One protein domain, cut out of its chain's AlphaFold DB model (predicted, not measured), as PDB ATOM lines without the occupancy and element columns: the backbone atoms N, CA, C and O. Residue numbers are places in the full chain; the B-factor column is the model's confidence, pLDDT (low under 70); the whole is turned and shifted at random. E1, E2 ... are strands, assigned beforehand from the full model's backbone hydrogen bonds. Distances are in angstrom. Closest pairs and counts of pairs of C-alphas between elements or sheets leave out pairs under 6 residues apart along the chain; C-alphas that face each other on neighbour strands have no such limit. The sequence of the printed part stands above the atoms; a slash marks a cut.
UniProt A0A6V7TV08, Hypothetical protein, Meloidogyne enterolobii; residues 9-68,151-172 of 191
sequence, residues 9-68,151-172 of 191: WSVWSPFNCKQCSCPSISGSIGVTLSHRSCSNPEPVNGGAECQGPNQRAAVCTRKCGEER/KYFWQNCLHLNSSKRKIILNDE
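Overview. This is residues 9 to 68 and 151 to 172 of the 191 residues of the protein "Hypothetical protein" of Meloidogyne enterolobii (UniProt A0A6V7TV08). There is little regular structure: one short hairpin of two strands, E1 and E2, with long loops beyond both its ends, and a last stretch, residues 151 to 172, tied to E2 by a short pairing. The loop of residues 36 to 54 extends one end of the elongated outline, 52 by 33 by 23 A. The 82 printed residues hold no named helix and E1 then E2, an antiparallel sheet; the class is all strand, with 10 residues in named elements. The whole is loose, with a radius of gyration of the C-alphas of 15.6 A.

Along the chain. After residues 9 to 30, E1 spans residues 31 to 35, 13.1 A, from C-alpha 31 at (-43.522, 4.491, -32.286). E2 spans residues 55 to 59, 13.6 A, ending at C-alpha 59 at (-43.188, 4.849, -27.674).

Arrangement. E1 and E2 form an antiparallel hairpin at 152 degrees. C-alphas 33 and 57 face each other at 4.5 A. N 32 and O 58 are within hydrogen-bond range at 2.9 A. Residues 57 to 58 of E2 pair antiparallel with residues 168 to 169.

Size, cuts and confidence. The C-alphas of Asn 45 and Arg 68, the two farthest apart, are 52.0 A apart. The link E1 to E2 is long, 19 residues. Residues 69 to 150 are not printed; C-alphas 68 and 151 are 24.7 A apart. pLDDT is under 70 at residues 61 to 63, 65 to 66 and 151 to 172.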
ATOM      1  N   TRP A   9     -45.793  28.130 -33.382       96.12
ATOM      2  CA  TRP A   9     -46.152  26.722 -33.476       96.12
ATOM      3  C   TRP A   9     -47.656  26.514 -33.269       96.12
ATOM      4  O   TRP A   9     -48.239  27.001 -32.299       96.12
ATOM      5  N   SER A  10     -48.274  25.713 -34.136       96.12
ATOM      6  CA  SER A  10     -49.594  25.144 -33.884       96.12
ATOM      7  C   SER A  10     -49.542  24.118 -32.747       96.12
ATOM      8  O   SER A  10     -48.475  23.679 -32.297       96.12
ATOM      9  N   VAL A  11     -50.720  23.740 -32.251       92.62
ATOM     10  CA  VAL A  11     -50.830  22.660 -31.269       92.62
ATOM     11  C   VAL A  11     -50.369  21.341 -31.884       92.62
ATOM     12  O   VAL A  11     -50.618  21.049 -33.052       92.62
ATOM     13  N   TRP A  12     -49.705  20.519 -31.077       87.62
ATOM     14  CA  TRP A  12     -49.322  19.175 -31.486       87.62
ATOM     15  C   TRP A  12     -50.548  18.323 -31.824       87.62
ATOM     16  O   TRP A  12     -51.495  18.264 -31.038       87.62
ATOM     17  N   SER A  13     -50.484  17.581 -32.929       90.88
ATOM     18  CA  SER A  13     -51.491  16.576 -33.260       90.88
ATOM     19  C   SER A  13     -51.554  15.491 -32.174       90.88
ATOM     20  O   SER A  13     -50.534  15.178 -31.541       90.88
ATOM     21  N   PRO A  14     -52.734  14.905 -31.910       86.25
ATOM     22  CA  PRO A  14     -52.846  13.819 -30.946       86.25
ATOM     23  C   PRO A  14     -52.080  12.583 -31.435       86.25
ATOM     24  O   PRO A  14     -52.055  12.280 -32.625       86.25
ATOM     25  N   PHE A  15     -51.480  11.839 -30.504       84.25
ATOM     26  CA  PHE A  15     -50.876  10.545 -30.820       84.25
ATOM     27  C   PHE A  15     -51.961   9.509 -31.133       84.25
ATOM     28  O   PHE A  15     -52.918   9.368 -30.368       84.25
ATOM     29  N   ASN A  16     -51.776   8.723 -32.196       84.62
ATOM     30  CA  ASN A  16     -52.641   7.582 -32.487       84.62
ATOM     31  C   ASN A  16     -51.998   6.279 -32.000       84.62
ATOM     32  O   ASN A  16     -51.344   5.558 -32.748       84.62
ATOM     33  N   CYS A  17     -52.231   5.942 -30.736       75.75
ATOM     34  CA  CYS A  17     -51.653   4.758 -30.102       75.75
ATOM     35  C   CYS A  17     -52.158   3.406 -30.627       75.75
ATOM     36  O   CYS A  17     -51.601   2.372 -30.263       75.75
ATOM     37  N   LYS A  18     -53.203   3.390 -31.465       78.62
ATOM     38  CA  LYS A  18     -53.633   2.177 -32.178       78.62
ATOM     39  C   LYS A  18     -52.798   1.934 -33.439       78.62
ATOM     40  O   LYS A  18     -52.729   0.805 -33.910       78.62
ATOM     41  N   GLN A  19     -52.168   2.979 -33.974       82.31
ATOM     42  CA  GLN A  19     -51.357   2.945 -35.185       82.31
ATOM     43  C   GLN A  19     -49.900   3.222 -34.816       82.31
ATOM     44  O   GLN A  19     -49.436   4.362 -34.794       82.31
ATOM     45  N   CYS A  20     -49.193   2.146 -34.485       84.94
ATOM     46  CA  CYS A  20     -47.766   2.181 -34.205       84.94
ATOM     47  C   CYS A  20     -46.991   1.715 -35.431       84.94
ATOM     48  O   CYS A  20     -47.240   0.619 -35.939       84.94
ATOM     49  N   SER A  21     -46.033   2.526 -35.864       88.38
ATOM     50  CA  SER A  21     -45.010   2.098 -36.809       88.38
ATOM     51  C   SER A  21     -44.033   1.175 -36.092       88.38
ATOM     52  O   SER A  21     -43.627   1.453 -34.964       88.38
ATOM     53  N   CYS A  22     -43.677   0.075 -36.745       88.19
ATOM     54  CA  CYS A  22     -42.668  -0.862 -36.282       88.19
ATOM     55  C   CYS A  22     -41.741  -1.186 -37.450       88.19
ATOM     56  O   CYS A  22     -42.167  -1.887 -38.369       88.19
ATOM     57  N   PRO A  23     -40.496  -0.691 -37.435       90.00
ATOM     58  CA  PRO A  23     -39.521  -1.075 -38.438       90.00
ATOM     59  C   PRO A  23     -39.222  -2.572 -38.400       90.00
ATOM     60  O   PRO A  23     -39.004  -3.134 -37.325       90.00
ATOM     61  N   SER A  24     -39.110  -3.191 -39.577       89.62
ATOM     62  CA  SER A  24     -38.628  -4.571 -39.732       89.62
ATOM     63  C   SER A  24     -37.103  -4.658 -39.602       89.62
ATOM     64  O   SER A  24     -36.399  -5.091 -40.515       89.62
ATOM     65  N   ILE A  25     -36.590  -4.174 -38.469       92.56
ATOM     66  CA  ILE A  25     -35.172  -4.157 -38.105       92.56
ATOM     67  C   ILE A  25     -35.048  -4.665 -36.664       92.56
ATOM     68  O   ILE A  25     -35.735  -4.177 -35.764       92.56
ATOM     69  N   SER A  26     -34.152  -5.621 -36.436       91.06
ATOM     70  CA  SER A  26     -33.854  -6.175 -35.114       91.06
ATOM     71  C   SER A  26     -33.502  -5.068 -34.113       91.06
ATOM     72  O   SER A  26     -32.718  -4.166 -34.414       91.06
ATOM     73  N   GLY A  27     -34.106  -5.127 -32.922       88.38
ATOM     74  CA  GLY A  27     -33.924  -4.139 -31.853       88.38
ATOM     75  C   GLY A  27     -34.754  -2.858 -31.992       88.38
ATOM     76  O   GLY A  27     -34.571  -1.945 -31.190       88.38
ATOM     77  N   SER A  28     -35.660  -2.775 -32.969       90.00
ATOM     78  CA  SER A  28     -36.541  -1.612 -33.134       90.00
ATOM     79  C   SER A  28     -37.624  -1.518 -32.064       90.00
ATOM     80  O   SER A  28     -38.066  -2.517 -31.489       90.00
ATOM     81  N   ILE A  29     -38.093  -0.292 -31.839       87.50
ATOM     82  CA  ILE A  29     -39.237   0.014 -30.978       87.50
ATOM     83  C   ILE A  29     -40.433   0.476 -31.801       87.50
ATOM     84  O   ILE A  29     -40.287   1.074 -32.866       87.50
ATOM     85  N   GLY A  30     -41.628   0.219 -31.271       87.12
ATOM     86  CA  GLY A  30     -42.855   0.739 -31.852       87.12
ATOM     87  C   GLY A  30     -43.007   2.214 -31.510       87.12
ATOM     88  O   GLY A  30     -42.872   2.582 -30.341       87.12
ATOM     89  N   VAL A  31     -43.317   3.052 -32.495       87.94
ATOM     90  CA  VAL A  31     -43.522   4.491 -32.286       87.94
ATOM     91  C   VAL A  31     -44.795   4.990 -32.960       87.94
ATOM     92  O   VAL A  31     -45.209   4.483 -34.001       87.94
ATOM     93  N   THR A  32     -45.416   6.007 -32.371       88.19
ATOM     94  CA  THR A  32     -46.495   6.786 -32.989       88.19
ATOM     95  C   THR A  32     -46.102   8.258 -33.010       88.19
ATOM     96  O   THR A  32     -45.499   8.762 -32.058       88.19
ATOM     97  N   LEU A  33     -46.391   8.937 -34.117       89.31
ATOM     98  CA  LEU A  33     -45.913  10.290 -34.377       89.31
ATOM     99  C   LEU A  33     -46.956  11.341 -33.996       89.31
ATOM    100  O   LEU A  33     -48.164  11.107 -34.025       89.31
ATOM    101  N   SER A  34     -46.460  12.515 -33.634       89.44
ATOM    102  CA  SER A  34     -47.233  13.729 -33.419       89.44
ATOM    103  C   SER A  34     -46.498  14.865 -34.119       89.44
ATOM    104  O   SER A  34     -45.273  14.975 -34.019       89.44
ATOM    105  N   HIS A  35     -47.247  15.686 -34.843       91.88
ATOM    106  CA  HIS A  35     -46.724  16.740 -35.703       91.88
ATOM    107  C   HIS A  35     -47.315  18.092 -35.312       91.88
ATOM    108  O   HIS A  35     -48.404  18.160 -34.741       91.88
ATOM    109  N   ARG A  36     -46.601  19.162 -35.640       94.00
ATOM    110  CA  ARG A  36     -47.082  20.547 -35.586       94.00
ATOM    111  C   ARG A  36     -46.559  21.320 -36.796       94.00
ATOM    112  O   ARG A  36     -45.612  20.892 -37.452       94.00
ATOM    113  N   SER A  37     -47.160  22.465 -37.063       96.56
ATOM    114  CA  SER A  37     -46.852  23.370 -38.175       96.56
ATOM    115  C   SER A  37     -46.524  24.763 -37.646       96.56
ATOM    116  O   SER A  37     -47.021  25.160 -36.591       96.56
ATOM    117  N   CYS A  38     -45.692  25.516 -38.361       96.50
ATOM    118  CA  CYS A  38     -45.415  26.914 -38.034       96.50
ATOM    119  C   CYS A  38     -46.524  27.812 -38.602       96.50
ATOM    120  O   CYS A  38     -46.336  28.468 -39.620       96.50
ATOM    121  N   SER A  39     -47.719  27.741 -38.015       96.69
ATOM    122  CA  SER A  39     -48.925  28.345 -38.596       96.69
ATOM    123  C   SER A  39     -49.836  29.061 -37.599       96.69
ATOM    124  O   SER A  39     -50.992  29.334 -37.905       96.69
ATOM    125  N   ASN A  40     -49.358  29.341 -36.388       94.06
ATOM    126  CA  ASN A  40     -50.139  30.016 -35.354       94.06
ATOM    127  C   ASN A  40     -49.318  31.086 -34.605       94.06
ATOM    128  O   ASN A  40     -48.936  30.856 -33.453       94.06
ATOM    129  N   PRO A  41     -49.053  32.253 -35.224       95.19
ATOM    130  CA  PRO A  41     -49.401  32.633 -36.603       95.19
ATOM    131  C   PRO A  41     -48.389  32.108 -37.639       95.19
ATOM    132  O   PRO A  41     -47.335  31.596 -37.274       95.19
ATOM    133  N   GLU A  42     -48.700  32.208 -38.933       95.88
ATOM    134  CA  GLU A  42     -47.706  31.993 -39.998       95.88
ATOM    135  C   GLU A  42     -46.702  33.161 -40.053       95.88
ATOM    136  O   GLU A  42     -47.082  34.305 -39.769       95.88
ATOM    137  N   PRO A  43     -45.429  32.912 -40.411       96.06
ATOM    138  CA  PRO A  43     -44.450  33.973 -40.596       96.06
ATOM    139  C   PRO A  43     -44.791  34.828 -41.826       96.06
ATOM    140  O   PRO A  43     -45.003  34.319 -42.925       96.06
ATOM    141  N   VAL A  44     -44.836  36.152 -41.659       96.44
ATOM    142  CA  VAL A  44     -45.234  37.095 -42.720       96.44
ATOM    143  C   VAL A  44     -44.269  38.281 -42.783       96.44
ATOM    144  O   VAL A  44     -43.747  38.734 -41.764       96.44
ATOM    145  N   ASN A  45     -44.046  38.802 -43.997       94.38
ATOM    146  CA  ASN A  45     -43.188  39.961 -44.294       94.38
ATOM    147  C   ASN A  45     -41.757  39.833 -43.735       94.38
ATOM    148  O   ASN A  45     -41.229  40.780 -43.158       94.38
ATOM    149  N   GLY A  46     -41.135  38.661 -43.908       92.94
ATOM    150  CA  GLY A  46     -39.773  38.393 -43.431       92.94
ATOM    151  C   GLY A  46     -39.683  38.000 -41.955       92.94
ATOM    152  O   GLY A  46     -38.594  38.034 -41.388       92.94
ATOM    153  N   GLY A  47     -40.808  37.651 -41.325       95.19
ATOM    154  CA  GLY A  47     -40.813  37.120 -39.967       95.19
ATOM    155  C   GLY A  47     -40.079  35.790 -39.846       95.19
ATOM    156  O   GLY A  47     -39.974  35.026 -40.802       95.19
ATOM    157  N   ALA A  48     -39.554  35.528 -38.653       95.75
ATOM    158  CA  ALA A  48     -38.764  34.342 -38.374       95.75
ATOM    159  C   ALA A  48     -39.613  33.067 -38.419       95.75
ATOM    160  O   ALA A  48     -40.718  33.027 -37.873       95.75
ATOM    161  N   GLU A  49     -39.050  32.013 -39.006       96.31
ATOM    162  CA  GLU A  49     -39.577  30.653 -38.913       96.31
ATOM    163  C   GLU A  49     -39.521  30.128 -37.475       96.31
ATOM    164  O   GLU A  49     -38.697  30.543 -36.650       96.31
ATOM    165  N   CYS A  50     -40.385  29.162 -37.181       94.31
ATOM    166  CA  CYS A  50     -40.433  28.559 -35.865       94.31
ATOM    167  C   CYS A  50     -39.162  27.749 -35.575       94.31
ATOM    168  O   CYS A  50     -38.738  26.904 -36.363       94.31
ATOM    169  N   GLN A  51     -38.582  27.958 -34.394       92.19
ATOM    170  CA  GLN A  51     -37.427  27.194 -33.924       92.19
ATOM    171  C   GLN A  51     -37.872  25.949 -33.148       92.19
ATOM    172  O   GLN A  51     -38.802  26.012 -32.339       92.19
ATOM    173  N   GLY A  52     -37.182  24.828 -33.366       85.88
ATOM    174  CA  GLY A  52     -37.431  23.557 -32.678       85.88
ATOM    175  C   GLY A  52     -38.024  22.467 -33.582       85.88
ATOM    176  O   GLY A  52     -38.239  22.688 -34.773       85.88
ATOM    177  N   PRO A  53     -38.267  21.259 -33.046       84.94
ATOM    178  CA  PRO A  53     -38.767  20.136 -33.832       84.94
ATOM    179  C   PRO A  53     -40.233  20.330 -34.240       84.94
ATOM    180  O   PRO A  53     -41.069  20.720 -33.427       84.94
ATOM    181  N   ASN A  54     -40.579  19.981 -35.475       89.25
ATOM    182  CA  ASN A  54     -41.968  19.900 -35.952       89.25
ATOM    183  C   ASN A  54     -42.581  18.494 -35.786       89.25
ATOM    184  O   ASN A  54     -43.773  18.310 -36.028       89.25
ATOM    185  N   GLN A  55     -41.778  17.514 -35.358       88.06
ATOM    186  CA  GLN A  55     -42.166  16.123 -35.147       88.06
ATOM    187  C   GLN A  55     -41.639  15.604 -33.806       88.06
ATOM    188  O   GLN A  55     -40.479  15.813 -33.444       88.06
ATOM    189  N   ARG A  56     -42.495  14.865 -33.102       87.12
ATOM    190  CA  ARG A  56     -42.165  14.119 -31.886       87.12
ATOM    191  C   ARG A  56     -42.775  12.722 -31.948       87.12
ATOM    192  O   ARG A  56     -43.748  12.508 -32.672       87.12
ATOM    193  N   ALA A  57     -42.248  11.785 -31.170       86.38
ATOM    194  CA  ALA A  57     -42.766  10.416 -31.147       86.38
ATOM    195  C   ALA A  57     -43.038   9.924 -29.730       86.38
ATOM    196  O   ALA A  57     -42.247  10.178 -28.824       86.38
ATOM    197  N   ALA A  58     -44.130   9.184 -29.556       84.44
ATOM    198  CA  ALA A  58     -44.409   8.416 -28.351       84.44
ATOM    199  C   ALA A  58     -44.107   6.936 -28.597       84.44
ATOM    200  O   ALA A  58     -44.429   6.394 -29.657       84.44
ATOM    201  N   VAL A  59     -43.501   6.280 -27.608       81.31
ATOM    202  CA  VAL A  59     -43.188   4.849 -27.674       81.31
ATOM    203  C   VAL A  59     -44.444   4.024 -27.389       81.31
ATOM    204  O   VAL A  59     -45.195   4.278 -26.441       81.31
ATOM    205  N   CYS A  60     -44.670   3.013 -28.217       78.12
ATOM    206  CA  CYS A  60     -45.777   2.084 -28.087       78.12
ATOM    207  C   CYS A  60     -45.439   0.924 -27.140       78.12
ATOM    208  O   CYS A  60     -44.311   0.444 -27.106       78.12
ATOM    209  N   THR A  61     -46.441   0.414 -26.412       67.38
ATOM    210  CA  THR A  61     -46.267  -0.729 -25.490       67.38
ATOM    211  C   THR A  61     -45.931  -2.033 -26.216       67.38
ATOM    212  O   THR A  61     -45.301  -2.923 -25.648       67.38
ATOM    213  N   ARG A  62     -46.409  -2.189 -27.457       65.50
ATOM    214  CA  ARG A  62     -46.237  -3.423 -28.222       65.50
ATOM    215  C   ARG A  62     -44.803  -3.489 -28.740       65.50
ATOM    216  O   ARG A  62     -44.388  -2.607 -29.490       65.50
ATOM    217  N   LYS A  63     -44.074  -4.543 -28.365       65.88
ATOM    218  CA  LYS A  63     -42.775  -4.857 -28.971       65.88
ATOM    219  C   LYS A  63     -42.967  -5.037 -30.477       65.88
ATOM    220  O   LYS A  63     -43.942  -5.662 -30.900       65.88
ATOM    221  N   CYS A  64     -42.056  -4.484 -31.272       77.06
ATOM    222  CA  CYS A  64     -41.980  -4.870 -32.674       77.06
ATOM    223  C   CYS A  64     -41.649  -6.366 -32.751       77.06
ATOM    224  O   CYS A  64     -41.031  -6.904 -31.830       77.06
ATOM    225  N   GLY A  65     -42.158  -7.047 -33.782       65.19
ATOM    226  CA  GLY A  65     -41.949  -8.488 -33.952       65.19
ATOM    227  C   GLY A  65     -40.463  -8.850 -33.990       65.19
ATOM    228  O   GLY A  65     -39.614  -7.980 -34.186       65.19
ATOM    229  N   GLU A  66     -40.142 -10.131 -33.792       68.19
ATOM    230  CA  GLU A  66     -38.767 -10.636 -33.896       68.19
ATOM    231  C   GLU A  66     -38.302 -10.648 -35.357       68.19
ATOM    232  O   GLU A  66     -38.303 -11.660 -36.054       68.19
ATOM    233  N   GLU A  67     -37.952  -9.466 -35.837       70.31
ATOM    234  CA  GLU A  67     -37.487  -9.233 -37.193       70.31
ATOM    235  C   GLU A  67     -36.005  -9.594 -37.294       70.31
ATOM    236  O   GLU A  67     -35.192  -9.220 -36.447       70.31
ATOM    237  N   ARG A  68     -35.640 -10.344 -38.339       74.38
ATOM    238  CA  ARG A  68     -34.288 -10.922 -38.474       74.38
ATOM    239  C   ARG A  68     -33.256  -9.956 -39.047       74.38
ATOM    240  O   ARG A  68     -32.060 -10.197 -38.903       74.38
ATOM    241  N   LYS A 151     -35.183   6.155 -20.402       45.88
ATOM    242  CA  LYS A 151     -35.543   4.965 -19.611       45.88
ATOM    243  C   LYS A 151     -36.120   5.259 -18.221       45.88
ATOM    244  O   LYS A 151     -36.688   4.355 -17.618       45.88
ATOM    245  N   TYR A 152     -36.001   6.484 -17.699       38.69
ATOM    246  CA  TYR A 152     -36.439   6.819 -16.332       38.69
ATOM    247  C   TYR A 152     -37.931   7.156 -16.212       38.69
ATOM    248  O   TYR A 152     -38.434   7.363 -15.110       38.69
ATOM    249  N   PHE A 153     -38.654   7.200 -17.331       40.53
ATOM    250  CA  PHE A 153     -40.061   7.582 -17.374       40.53
ATOM    251  C   PHE A 153     -40.876   6.585 -18.182       40.53
ATOM    252  O   PHE A 153     -41.449   6.935 -19.199       40.53
ATOM    253  N   TRP A 154     -40.949   5.331 -17.741       36.50
ATOM    254  CA  TRP A 154     -41.839   4.349 -18.360       36.50
ATOM    255  C   TRP A 154     -43.304   4.758 -18.217       36.50
ATOM    256  O   TRP A 154     -43.940   4.488 -17.201       36.50
ATOM    257  N   GLN A 155     -43.845   5.373 -19.267       42.72
ATOM    258  CA  GLN A 155     -45.277   5.455 -19.503       42.72
ATOM    259  C   GLN A 155     -45.570   5.355 -20.990       42.72
ATOM    260  O   GLN A 155     -45.283   6.246 -21.789       42.72
ATOM    261  N   ASN A 156     -46.143   4.205 -21.321       52.25
ATOM    262  CA  ASN A 156     -46.573   3.838 -22.651       52.25
ATOM    263  C   ASN A 156     -47.886   4.550 -23.015       52.25
ATOM    264  O   ASN A 156     -48.590   5.086 -22.156       52.25
ATOM    265  N   CYS A 157     -48.274   4.437 -24.282       57.66
ATOM    266  CA  CYS A 157     -49.573   4.816 -24.850       57.66
ATOM    267  C   CYS A 157     -50.843   4.488 -24.019       57.66
ATOM    268  O   CYS A 157     -51.898   5.059 -24.277       57.66
ATOM    269  N   LEU A 158     -50.765   3.601 -23.018       50.62
ATOM    270  CA  LEU A 158     -51.860   3.252 -22.101       50.62
ATOM    271  C   LEU A 158     -52.211   4.358 -21.083       50.62
ATOM    272  O   LEU A 158     -53.314   4.356 -20.548       50.62
ATOM    273  N   HIS A 159     -51.309   5.310 -20.816       52.06
ATOM    274  CA  HIS A 159     -51.459   6.299 -19.735       52.06
ATOM    275  C   HIS A 159     -51.673   7.744 -20.207       52.06
ATOM    276  O   HIS A 159     -51.597   8.667 -19.395       52.06
ATOM    277  N   LEU A 160     -51.982   7.963 -21.492       51.75
ATOM    278  CA  LEU A 160     -52.145   9.307 -22.072       51.75
ATOM    279  C   LEU A 160     -53.240  10.168 -21.408       51.75
ATOM    280  O   LEU A 160     -53.182  11.389 -21.545       51.75
ATOM    281  N   ASN A 161     -54.162   9.548 -20.658       48.50
ATOM    282  CA  ASN A 161     -55.237  10.197 -19.893       48.50
ATOM    283  C   ASN A 161     -54.941  10.381 -18.391       48.50
ATOM    284  O   ASN A 161     -55.819  10.817 -17.653       48.50
ATOM    285  N   SER A 162     -53.745  10.039 -17.905       47.97
ATOM    286  CA  SER A 162     -53.390  10.185 -16.485       47.97
ATOM    287  C   SER A 162     -52.320  11.256 -16.284       47.97
ATOM    288  O   SER A 162     -51.426  11.396 -17.116       47.97
ATOM    289  N   SER A 163     -52.384  11.991 -15.171       45.69
ATOM    290  CA  SER A 163     -51.491  13.102 -14.786       45.69
ATOM    291  C   SER A 163     -50.025  12.704 -14.512       45.69
ATOM    292  O   SER A 163     -49.346  13.338 -13.707       45.69
ATOM    293  N   LYS A 164     -49.516  11.639 -15.140       46.06
ATOM    294  CA  LYS A 164     -48.136  11.161 -15.015       46.06
ATOM    295  C   LYS A 164     -47.386  11.293 -16.363       46.06
ATOM    296  O   LYS A 164     -47.989  11.480 -17.419       46.06
ATOM    297  N   ARG A 165     -46.047  11.347 -16.295       50.66
ATOM    298  CA  ARG A 165     -45.143  11.877 -17.343       50.66
ATOM    299  C   ARG A 165     -44.916  10.902 -18.517       50.66
ATOM    300  O   ARG A 165     -44.714   9.718 -18.296       50.66
ATOM    301  N   LYS A 166     -44.874  11.432 -19.749       53.75
ATOM    302  CA  LYS A 166     -44.842  10.717 -21.049       53.75
ATOM    303  C   LYS A 166     -43.407  10.459 -21.556       53.75
ATOM    304  O   LYS A 166     -42.556  11.329 -21.385       53.75
ATOM    305  N   ILE A 167     -43.148   9.342 -22.259       57.91
ATOM    306  CA  ILE A 167     -41.933   9.201 -23.096       57.91
ATOM    307  C   ILE A 167     -42.204   9.855 -24.441       57.91
ATOM    308  O   ILE A 167     -42.961   9.322 -25.253       57.91
ATOM    309  N   ILE A 168     -41.571  10.997 -24.673       58.66
ATOM    310  CA  ILE A 168     -41.623  11.698 -25.948       58.66
ATOM    311  C   ILE A 168     -40.190  11.840 -26.462       58.66
ATOM    312  O   ILE A 168     -39.354  12.506 -25.850       58.66
ATOM    313  N   LEU A 169     -39.898  11.200 -27.591       57.50
ATOM    314  CA  LEU A 169     -38.702  11.502 -28.370       57.50
ATOM    315  C   LEU A 169     -38.879  12.903 -28.976       57.50
ATOM    316  O   LEU A 169     -39.952  13.206 -29.503       57.50
ATOM    317  N   ASN A 170     -37.841  13.739 -28.896       61.94
ATOM    318  CA  ASN A 170     -37.874  15.170 -29.241       61.94
ATOM    319  C   ASN A 170     -38.842  16.023 -28.394       61.94
ATOM    320  O   ASN A 170     -39.468  16.951 -28.904       61.94
ATOM    321  N   ASP A 171     -38.954  15.750 -27.090       63.97
ATOM    322  CA  ASP A 171     -39.653  16.656 -26.169       63.97
ATOM    323  C   ASP A 171     -38.816  17.911 -25.863       63.97
ATOM    324  O   ASP A 171     -37.721  17.824 -25.298       63.97
ATOM    325  N   GLU A 172     -39.338  19.094 -26.193       59.25
ATOM    326  CA  GLU A 172     -38.668  20.371 -25.927       59.25
ATOM    327  C   GLU A 172     -38.417  20.614 -24.433       59.25
ATOM    328  O   GLU A 172     -37.395  21.205 -24.075       59.25
TER     329      GLU A 172